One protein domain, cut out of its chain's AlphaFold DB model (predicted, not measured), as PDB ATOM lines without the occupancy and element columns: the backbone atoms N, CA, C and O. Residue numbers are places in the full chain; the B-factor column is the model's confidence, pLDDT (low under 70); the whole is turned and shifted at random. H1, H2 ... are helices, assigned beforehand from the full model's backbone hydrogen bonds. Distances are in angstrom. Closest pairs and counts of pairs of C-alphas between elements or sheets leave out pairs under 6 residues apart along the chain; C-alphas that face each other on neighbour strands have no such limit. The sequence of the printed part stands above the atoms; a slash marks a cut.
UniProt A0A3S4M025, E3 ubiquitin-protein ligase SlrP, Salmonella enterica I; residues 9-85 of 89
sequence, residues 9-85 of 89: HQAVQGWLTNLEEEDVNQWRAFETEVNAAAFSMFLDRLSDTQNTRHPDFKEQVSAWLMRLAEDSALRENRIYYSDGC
ATOM      1  N   HIS A   9     235.497 251.326 236.323       87.44
ATOM      2  CA  HIS A   9     236.781 251.253 235.623       87.44
ATOM      3  C   HIS A   9     237.514 249.925 235.903       87.44
ATOM      4  O   HIS A   9     238.086 249.330 234.992       87.44
ATOM      5  N   GLN A  10     237.422 249.395 237.130       88.56
ATOM      6  CA  GLN A  10     238.003 248.094 237.484       88.56
ATOM      7  C   GLN A  10     237.230 246.920 236.877       88.56
ATOM      8  O   GLN A  10     237.819 245.880 236.572       88.56
ATOM      9  N   ALA A  11     235.911 247.057 236.707       88.44
ATOM     10  CA  ALA A  11     235.107 246.055 236.020       88.44
ATOM     11  C   ALA A  11     235.473 245.953 234.539       88.44
ATOM     12  O   ALA A  11     235.709 244.853 234.034       88.44
ATOM     13  N   VAL A  12     235.605 247.100 233.875       88.31
ATOM     14  CA  VAL A  12     235.954 247.208 232.454       88.31
ATOM     15  C   VAL A  12     237.366 246.690 232.169       88.31
ATOM     16  O   VAL A  12     237.562 246.009 231.165       88.31
ATOM     17  N   GLN A  13     238.324 246.889 233.078       87.62
ATOM     18  CA  GLN A  13     239.675 246.314 232.971       87.62
ATOM     19  C   GLN A  13     239.697 244.775 232.916       87.62
ATOM     20  O   GLN A  13     240.658 244.185 232.429       87.62
ATOM     21  N   GLY A  14     238.643 244.090 233.377       85.25
ATOM     22  CA  GLY A  14     238.510 242.639 233.188       85.25
ATOM     23  C   GLY A  14     238.241 242.227 231.731       85.25
ATOM     24  O   GLY A  14     238.510 241.083 231.343       85.25
ATOM     25  N   TRP A  15     237.730 243.159 230.928       87.12
ATOM     26  CA  TRP A  15     237.291 242.958 229.549       87.12
ATOM     27  C   TRP A  15     238.263 243.568 228.540       87.12
ATOM     28  O   TRP A  15     238.713 242.865 227.635       87.12
ATOM     29  N   LEU A  16     238.631 244.836 228.728       84.50
ATOM     30  CA  LEU A  16     239.528 245.578 227.846       84.50
ATOM     31  C   LEU A  16     240.981 245.395 228.298       84.50
ATOM     32  O   LEU A  16     241.389 245.880 229.352       84.50
ATOM     33  N   THR A  17     241.767 244.679 227.496       76.31
ATOM     34  CA  THR A  17     243.221 244.590 227.669       76.31
ATOM     35  C   THR A  17     243.881 245.813 227.037       76.31
ATOM     36  O   THR A  17     243.593 246.103 225.880       76.31
ATOM     37  N   ASN A  18     244.799 246.466 227.760       79.88
ATOM     38  CA  ASN A  18     245.572 247.643 227.319       79.88
ATOM     39  C   ASN A  18     244.796 248.971 227.265       79.88
ATOM     40  O   ASN A  18     244.946 249.725 226.312       79.88
ATOM     41  N   LEU A  19     243.992 249.271 228.287       80.88
ATOM     42  CA  LEU A  19     243.471 250.630 228.454       80.88
ATOM     43  C   LEU A  19     244.601 251.591 228.825       80.88
ATOM     44  O   LEU A  19     245.378 251.293 229.738       80.88
ATOM     45  N   GLU A  20     244.659 252.739 228.156       87.38
ATOM     46  CA  GLU A  20     245.541 253.829 228.554       87.38
ATOM     47  C   GLU A  20     244.965 254.564 229.773       87.38
ATOM     48  O   GLU A  20     243.805 254.391 230.163       87.38
ATOM     49  N   GLU A  21     245.784 255.388 230.428       84.75
ATOM     50  CA  GLU A  21     245.346 256.135 231.612       84.75
ATOM     51  C   GLU A  21     244.168 257.074 231.297       84.75
ATOM     52  O   GLU A  21     243.269 257.236 232.123       84.75
ATOM     53  N   GLU A  22     244.133 257.634 230.084       85.12
ATOM     54  CA  GLU A  22     243.029 258.461 229.590       85.12
ATOM     55  C   GLU A  22     241.715 257.672 229.511       85.12
ATOM     56  O   GLU A  22     240.706 258.116 230.064       85.12
ATOM     57  N   ASP A  23     241.743 256.452 228.964       84.44
ATOM     58  CA  ASP A  23     240.571 255.573 228.919       84.44
ATOM     59  C   ASP A  23     240.083 255.228 230.330       84.44
ATOM     60  O   ASP A  23     238.888 255.272 230.629       84.44
ATOM     61  N   VAL A  24     241.006 254.894 231.238       86.31
ATOM     62  CA  VAL A  24     240.666 254.574 232.633       86.31
ATOM     63  C   VAL A  24     240.023 255.780 233.322       86.31
ATOM     64  O   VAL A  24     239.042 255.615 234.054       86.31
ATOM     65  N   ASN A  25     240.541 256.987 233.090       86.88
ATOM     66  CA  ASN A  25     239.976 258.224 233.625       86.88
ATOM     67  C   ASN A  25     238.582 258.510 233.053       86.88
ATOM     68  O   ASN A  25     237.693 258.918 233.802       86.88
ATOM     69  N   GLN A  26     238.364 258.226 231.771       85.62
ATOM     70  CA  GLN A  26     237.059 258.324 231.128       85.62
ATOM     71  C   GLN A  26     236.042 257.356 231.760       85.62
ATOM     72  O   GLN A  26     234.962 257.778 232.177       85.62
ATOM     73  N   TRP A  27     236.399 256.081 231.949       87.06
ATOM     74  CA  TRP A  27     235.539 255.114 232.647       87.06
ATOM     75  C   TRP A  27     235.292 255.472 234.115       87.06
ATOM     76  O   TRP A  27     234.216 255.188 234.640       87.06
ATOM     77  N   ARG A  28     236.258 256.120 234.776       87.94
ATOM     78  CA  ARG A  28     236.087 256.658 236.131       87.94
ATOM     79  C   ARG A  28     235.115 257.837 236.154       87.94
ATOM     80  O   ARG A  28     234.314 257.928 237.076       87.94
ATOM     81  N   ALA A  29     235.128 258.713 235.149       86.31
ATOM     82  CA  ALA A  29     234.156 259.801 235.050       86.31
ATOM     83  C   ALA A  29     232.715 259.264 234.954       86.31
ATOM     84  O   ALA A  29     231.805 259.819 235.576       86.31
ATOM     85  N   PHE A  30     232.521 258.130 234.273       81.50
ATOM     86  CA  PHE A  30     231.213 257.473 234.154       81.50
ATOM     87  C   PHE A  30     230.708 256.876 235.469       81.50
ATOM     88  O   PHE A  30     229.524 256.594 235.582       81.50
ATOM     89  N   GLU A  31     231.550 256.739 236.500       83.31
ATOM     90  CA  GLU A  31     231.111 256.298 237.835       83.31
ATOM     91  C   GLU A  31     230.156 257.281 238.511       83.31
ATOM     92  O   GLU A  31     229.432 256.900 239.429       83.31
ATOM     93  N   THR A  32     230.136 258.532 238.047       78.81
ATOM     94  CA  THR A  32     229.197 259.557 238.514       78.81
ATOM     95  C   THR A  32     227.790 259.392 237.929       78.81
ATOM     96  O   THR A  32     226.847 259.990 238.447       78.81
ATOM     97  N   GLU A  33     227.618 258.567 236.888       79.44
ATOM     98  CA  GLU A  33     226.308 258.271 236.308       79.44
ATOM     99  C   GLU A  33     225.488 257.374 237.253       79.44
ATOM    100  O   GLU A  33     225.991 256.398 237.813       79.44
ATOM    101  N   VAL A  34     224.185 257.660 237.384       73.25
ATOM    102  CA  VAL A  34     223.259 256.983 238.322       73.25
ATOM    103  C   VAL A  34     223.283 255.453 238.188       73.25
ATOM    104  O   VAL A  34     223.091 254.734 239.167       73.25
ATOM    105  N   ASN A  35     223.580 254.938 236.994       75.38
ATOM    106  CA  ASN A  35     223.533 253.507 236.687       75.38
ATOM    107  C   ASN A  35     224.901 252.820 236.627       75.38
ATOM    108  O   ASN A  35     224.976 251.623 236.336       75.38
ATOM    109  N   ALA A  36     225.987 253.521 236.952       80.06
ATOM    110  CA  ALA A  36     227.336 252.968 236.863       80.06
ATOM    111  C   ALA A  36     227.549 251.750 237.775       80.06
ATOM    112  O   ALA A  36     228.161 250.759 237.370       80.06
ATOM    113  N   ALA A  37     226.987 251.777 238.988       81.56
ATOM    114  CA  ALA A  37     227.068 250.658 239.927       81.56
ATOM    115  C   ALA A  37     226.307 249.418 239.421       81.56
ATOM    116  O   ALA A  37     226.814 248.295 239.496       81.56
ATOM    117  N   ALA A  38     225.111 249.611 238.855       80.88
ATOM    118  CA  ALA A  38     224.339 248.533 238.238       80.88
ATOM    119  C   ALA A  38     225.083 247.936 237.033       80.88
ATOM    120  O   ALA A  38     225.136 246.714 236.871       80.88
ATOM    121  N   PHE A  39     225.723 248.791 236.235       82.25
ATOM    122  CA  PHE A  39     226.506 248.381 235.078       82.25
ATOM    123  C   PHE A  39     227.764 247.590 235.460       82.25
ATOM    124  O   PHE A  39     228.031 246.539 234.881       82.25
ATOM    125  N   SER A  40     228.485 248.019 236.498       85.56
ATOM    126  CA  SER A  40     229.621 247.266 237.042       85.56
ATOM    127  C   SER A  40     229.205 245.861 237.501       85.56
ATOM    128  O   SER A  40     229.796 244.859 237.090       85.56
ATOM    129  N   MET A  41     228.104 245.753 238.259       84.69
ATOM    130  CA  MET A  41     227.553 244.453 238.659       84.69
ATOM    131  C   MET A  41     227.143 243.585 237.465       84.69
ATOM    132  O   MET A  41     227.293 242.362 237.514       84.69
ATOM    133  N   PHE A  42     226.607 244.190 236.405       85.62
ATOM    134  CA  PHE A  42     226.271 243.473 235.181       85.62
ATOM    135  C   PHE A  42     227.522 242.877 234.528       85.62
ATOM    136  O   PHE A  42     227.514 241.690 234.209       85.62
ATOM    137  N   LEU A  43     228.610 243.643 234.405       87.38
ATOM    138  CA  LEU A  43     229.881 243.152 233.861       87.38
ATOM    139  C   LEU A  43     230.481 242.018 234.702       87.38
ATOM    140  O   LEU A  43     231.036 241.076 234.138       87.38
ATOM    141  N   ASP A  44     230.326 242.066 236.024       86.12
ATOM    142  CA  ASP A  44     230.772 241.002 236.933       86.12
ATOM    143  C   ASP A  44     229.953 239.720 236.810       86.12
ATOM    144  O   ASP A  44     230.475 238.618 236.954       86.12
ATOM    145  N   ARG A  45     228.648 239.835 236.567       83.94
ATOM    146  CA  ARG A  45     227.811 238.659 236.297       83.94
ATOM    147  C   ARG A  45     228.090 238.106 234.915       83.94
ATOM    148  O   ARG A  45     228.116 236.894 234.742       83.94
ATOM    149  N   LEU A  46     228.300 238.993 233.947       84.12
ATOM    150  CA  LEU A  46     228.620 238.619 232.584       84.12
ATOM    151  C   LEU A  46     229.947 237.858 232.541       84.12
ATOM    152  O   LEU A  46     230.024 236.855 231.838       84.12
ATOM    153  N   SER A  47     230.940 238.269 233.341       81.25
ATOM    154  CA  SER A  47     232.251 237.614 233.405       81.25
ATOM    155  C   SER A  47     232.184 236.191 233.968       81.25
ATOM    156  O   SER A  47     232.932 235.323 233.521       81.25
ATOM    157  N   ASP A  48     231.242 235.945 234.880       82.19
ATOM    158  CA  ASP A  48     230.993 234.662 235.552       82.19
ATOM    159  C   ASP A  48     230.253 233.637 234.662       82.19
ATOM    160  O   ASP A  48     230.126 232.460 235.004       82.19
ATOM    161  N   THR A  49     229.747 234.054 233.494       78.88
ATOM    162  CA  THR A  49     229.050 233.142 232.573       78.88
ATOM    163  C   THR A  49     230.024 232.234 231.820       78.88
ATOM    164  O   THR A  49     231.117 232.648 231.450       78.88
ATOM    165  N   GLN A  50     229.619 230.995 231.497       68.25
ATOM    166  CA  GLN A  50     230.456 230.090 230.685       68.25
ATOM    167  C   GLN A  50     230.828 230.674 229.312       68.25
ATOM    168  O   GLN A  50     231.862 230.302 228.760       68.25
ATOM    169  N   ASN A  51     230.036 231.617 228.792       69.00
ATOM    170  CA  ASN A  51     230.281 232.268 227.507       69.00
ATOM    171  C   ASN A  51     231.607 233.038 227.475       69.00
ATOM    172  O   ASN A  51     232.204 233.159 226.413       69.00
ATOM    173  N   THR A  52     232.134 233.491 228.616       67.81
ATOM    174  CA  THR A  52     233.423 234.206 228.667       67.81
ATOM    175  C   THR A  52     234.639 233.322 228.468       67.81
ATOM    176  O   THR A  52     235.737 233.826 228.244       67.81
ATOM    177  N   ARG A  53     234.446 231.999 228.495       73.62
ATOM    178  CA  ARG A  53     235.468 231.029 228.097       73.62
ATOM    179  C   ARG A  53     235.666 231.000 226.581       73.62
ATOM    180  O   ARG A  53     236.679 230.474 226.129       73.62
ATOM    181  N   HIS A  54     234.731 231.561 225.808       79.94
ATOM    182  CA  HIS A  54     234.877 231.729 224.367       79.94
ATOM    183  C   HIS A  54     235.604 233.051 224.063       79.94
ATOM    184  O   HIS A  54     235.089 234.117 224.419       79.94
ATOM    185  N   PRO A  55     236.776 233.014 223.403       77.31
ATOM    186  CA  PRO A  55     237.557 234.216 223.108       77.31
ATOM    187  C   PRO A  55     236.762 235.220 222.261       77.31
ATOM    188  O   PRO A  55     236.718 236.401 222.600       77.31
ATOM    189  N   ASP A  56     236.013 234.731 221.272       82.69
ATOM    190  CA  ASP A  56     235.170 235.545 220.389       82.69
ATOM    191  C   ASP A  56     234.097 236.334 221.155       82.69
ATOM    192  O   ASP A  56     233.697 237.427 220.758       82.69
ATOM    193  N   PHE A  57     233.594 235.785 222.264       81.38
ATOM    194  CA  PHE A  57     232.607 236.471 223.094       81.38
ATOM    195  C   PHE A  57     233.250 237.620 223.865       81.38
ATOM    196  O   PHE A  57     232.686 238.712 223.938       81.38
ATOM    197  N   LYS A  58     234.454 237.399 224.407       83.38
ATOM    198  CA  LYS A  58     235.203 238.450 225.095       83.38
ATOM    199  C   LYS A  58     235.540 239.592 224.136       83.38
ATOM    200  O   LYS A  58     235.324 240.743 224.498       83.38
ATOM    201  N   GLU A  59     235.970 239.288 222.913       84.88
ATOM    202  CA  GLU A  59     236.237 240.301 221.881       84.88
ATOM    203  C   GLU A  59     234.991 241.115 221.514       84.88
ATOM    204  O   GLU A  59     235.062 242.342 221.430       84.88
ATOM    205  N   GLN A  60     233.832 240.467 221.364       85.50
ATOM    206  CA  GLN A  60     232.567 241.162 221.098       85.50
ATOM    207  C   GLN A  60     232.170 242.102 222.239       85.50
ATOM    208  O   GLN A  60     231.766 243.238 221.986       85.50
ATOM    209  N   VAL A  61     232.300 241.655 223.493       85.94
ATOM    210  CA  VAL A  61     232.015 242.498 224.664       85.94
ATOM    211  C   VAL A  61     232.996 243.666 224.736       85.94
ATOM    212  O   VAL A  61     232.573 244.792 224.984       85.94
ATOM    213  N   SER A  62     234.276 243.439 224.448       85.69
ATOM    214  CA  SER A  62     235.293 244.492 224.393       85.69
ATOM    215  C   SER A  62     235.000 245.532 223.308       85.69
ATOM    216  O   SER A  62     234.971 246.728 223.588       85.69
ATOM    217  N   ALA A  63     234.692 245.098 222.085       85.56
ATOM    218  CA  ALA A  63     234.311 245.994 220.992       85.56
ATOM    219  C   ALA A  63     233.032 246.785 221.304       85.56
ATOM    220  O   ALA A  63     232.896 247.948 220.919       85.56
ATOM    221  N   TRP A  64     232.089 246.162 222.011       87.31
ATOM    222  CA  TRP A  64     230.877 246.823 222.469       87.31
ATOM    223  C   TRP A  64     231.156 247.865 223.566       87.31
ATOM    224  O   TRP A  64     230.599 248.960 223.503       87.31
ATOM    225  N   LEU A  65     232.045 247.577 224.521       86.19
ATOM    226  CA  LEU A  65     232.452 248.532 225.558       86.19
ATOM    227  C   LEU A  65     233.176 249.750 224.973       86.19
ATOM    228  O   LEU A  65     232.881 250.864 225.391       86.19
ATOM    229  N   MET A  66     234.054 249.565 223.982       83.81
ATOM    230  CA  MET A  66     234.719 250.688 223.300       83.81
ATOM    231  C   MET A  66     233.704 251.619 222.622       83.81
ATOM    232  O   MET A  66     233.728 252.823 222.850       83.81
ATOM    233  N   ARG A  67     232.719 251.062 221.906       82.94
ATOM    234  CA  ARG A  67     231.623 251.859 221.323       82.94
ATOM    235  C   ARG A  67     230.790 252.592 222.373       82.94
ATOM    236  O   ARG A  67     230.368 253.721 222.152       82.94
ATOM    237  N   LEU A  68     230.535 251.951 223.514       80.06
ATOM    238  CA  LEU A  68     229.804 252.572 224.620       80.06
ATOM    239  C   LEU A  68     230.580 253.758 225.207       80.06
ATOM    240  O   LEU A  68     229.966 254.713 225.674       80.06
ATOM    241  N   ALA A  69     231.913 253.688 225.208       74.62
ATOM    242  CA  ALA A  69     232.787 254.751 225.684       74.62
ATOM    243  C   ALA A  69     232.722 255.991 224.772       74.62
ATOM    244  O   ALA A  69     232.705 257.107 225.285       74.62
ATOM    245  N   GLU A  70     232.617 255.786 223.457       71.31
ATOM    246  CA  GLU A  70     232.581 256.842 222.435       71.31
ATOM    247  C   GLU A  70     231.205 257.511 222.276       71.31
ATOM    248  O   GLU A  70     231.135 258.691 221.939       71.31
ATOM    249  N   ASP A  71     230.109 256.787 222.527       67.94
ATOM    250  CA  ASP A  71     228.753 257.267 222.239       67.94
ATOM    251  C   ASP A  71     227.913 257.434 223.520       67.94
ATOM    252  O   ASP A  71     227.331 256.487 224.064       67.94
ATOM    253  N   SER A  72     227.852 258.672 224.019       56.81
ATOM    254  CA  SER A  72     227.048 259.062 225.184       56.81
ATOM    255  C   SER A  72     225.537 258.949 224.935       56.81
ATOM    256  O   SER A  72     224.796 258.622 225.863       56.81
ATOM    257  N   ALA A  73     225.070 259.103 223.691       49.16
ATOM    258  CA  ALA A  73     223.655 258.980 223.334       49.16
ATOM    259  C   ALA A  73     223.182 257.510 223.310       49.16
ATOM    260  O   ALA A  73     222.056 257.201 223.707       49.16
ATOM    261  N   LEU A  74     224.050 256.569 222.921       54.62
ATOM    262  CA  LEU A  74     223.819 255.127 223.094       54.62
ATOM    263  C   LEU A  74     223.782 254.720 224.573       54.62
ATOM    264  O   LEU A  74     223.064 253.781 224.939       54.62
ATOM    265  N   ARG A  75     224.533 255.428 225.424       54.66
ATOM    266  CA  ARG A  75     224.591 255.180 226.866       54.66
ATOM    267  C   ARG A  75     223.291 255.574 227.568       54.66
ATOM    268  O   ARG A  75     222.724 254.748 228.284       54.66
ATOM    269  N   GLU A  76     222.756 256.755 227.266       52.00
ATOM    270  CA  GLU A  76     221.446 257.201 227.765       52.00
ATOM    271  C   GLU A  76     220.301 256.294 227.282       52.00
ATOM    272  O   GLU A  76     219.431 255.908 228.066       52.00
ATOM    273  N   ASN A  77     220.330 255.862 226.015       49.81
ATOM    274  CA  ASN A  77     219.272 255.033 225.433       49.81
ATOM    275  C   ASN A  77     219.203 253.629 226.074       49.81
ATOM    276  O   ASN A  77     218.125 253.128 226.391       49.81
ATOM    277  N   ARG A  78     220.351 252.992 226.352       51.69
ATOM    278  CA  ARG A  78     220.384 251.648 226.963       51.69
ATOM    279  C   ARG A  78     220.075 251.657 228.461       51.69
ATOM    280  O   ARG A  78     219.502 250.691 228.964       51.69
ATOM    281  N   ILE A  79     220.416 252.745 229.147       53.50
ATOM    282  CA  ILE A  79     220.013 252.994 230.531       53.50
ATOM    283  C   ILE A  79     218.482 253.122 230.628       53.50
ATOM    284  O   ILE A  79     217.875 252.451 231.465       53.50
ATOM    285  N   TYR A  80     217.848 253.872 229.722       49.78
ATOM    286  CA  TYR A  80     216.393 254.073 229.707       49.78
ATOM    287  C   TYR A  80     215.593 252.761 229.576       49.78
ATOM    288  O   TYR A  80     214.604 252.552 230.277       49.78
ATOM    289  N   TYR A  81     216.048 251.812 228.747       51.03
ATOM    290  CA  TYR A  81     215.388 250.502 228.620       51.03
ATOM    291  C   TYR A  81     215.549 249.585 229.844       51.03
ATOM    292  O   TYR A  81     214.775 248.640 229.987       51.03
ATOM    293  N   SER A  82     216.523 249.836 230.727       51.91
ATOM    294  CA  SER A  82     216.683 249.060 231.966       51.91
ATOM    295  C   SER A  82     215.771 249.529 233.107       51.91
ATOM    296  O   SER A  82     215.406 248.713 233.951       51.91
ATOM    297  N   ASP A  83     215.332 250.792 233.084       50.19
ATOM    298  CA  ASP A  83     214.363 251.351 234.042       50.19
ATOM    299  C   ASP A  83     212.919 250.925 233.701       50.19
ATOM    300  O   ASP A  83     212.106 250.612 234.570       50.19
ATOM    301  N   GLY A  84     212.616 250.747 232.409       48.72
ATOM    302  CA  GLY A  84     211.304 250.280 231.935       48.72
ATOM    303  C   GLY A  84     210.899 248.856 232.356       48.72
ATOM    304  O   GLY A  84     209.761 248.453 232.112       48.72
ATOM    305  N   CYS A  85     211.788 248.087 232.994       52.44
ATOM    306  CA  CYS A  85     211.455 246.785 233.582       52.44
ATOM    307  C   CYS A  85     210.942 246.869 235.032       52.44
ATOM    308  O   CYS A  85     210.496 245.846 235.549       52.44
TER     309      CYS A  85
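What this domain is: This is residues 9 to 85 of the 89 residues of the protein "E3 ubiquitin-protein ligase SlrP" of Salmonella enterica I (UniProt A0A3S4M025). Picture an open U, with helices H3 and H5 as legs running opposite ways and short H4 at the closed end. Near the other end H2 and H6 extend to opposite sides, and short H1 packs on H2 and H3. The 77 printed residues hold six named helices, H1 to H6 in order, and no named strand: all helix, compact, radius of gyration of the C-alphas 12.5 A, spans 33 by 30 by 18 A.

How they stand to each other: Start at H1, residues 9 to 12, which touches H2, residues 21 to 32; their closest C-alphas, of His 9 and Trp 27, are 5.0 A apart. H1 touches H3, residues 36 to 47, at its residues 40 to 44 alone; the closest C-alphas, of Ala 11 and Ser 40, are 5.7 A apart. H5, residues 55 to 70, is apart from H3. Every O i to N i+4 pair is within hydrogen-bond range in H3 and H5, against 6 of 8 in H2.

Where its parts are: Find C-alpha 9 at (236.781, 251.253, 235.623). H4 is residues 50 to 53. H5 runs 23.2 A; H6, residues 72 to 83, ends at (214.363, 251.351, 234.042).

The domain as a whole: The printed part has no cut and no long link. Residues 50 to 52 and 71 to 85 have pLDDT under 70.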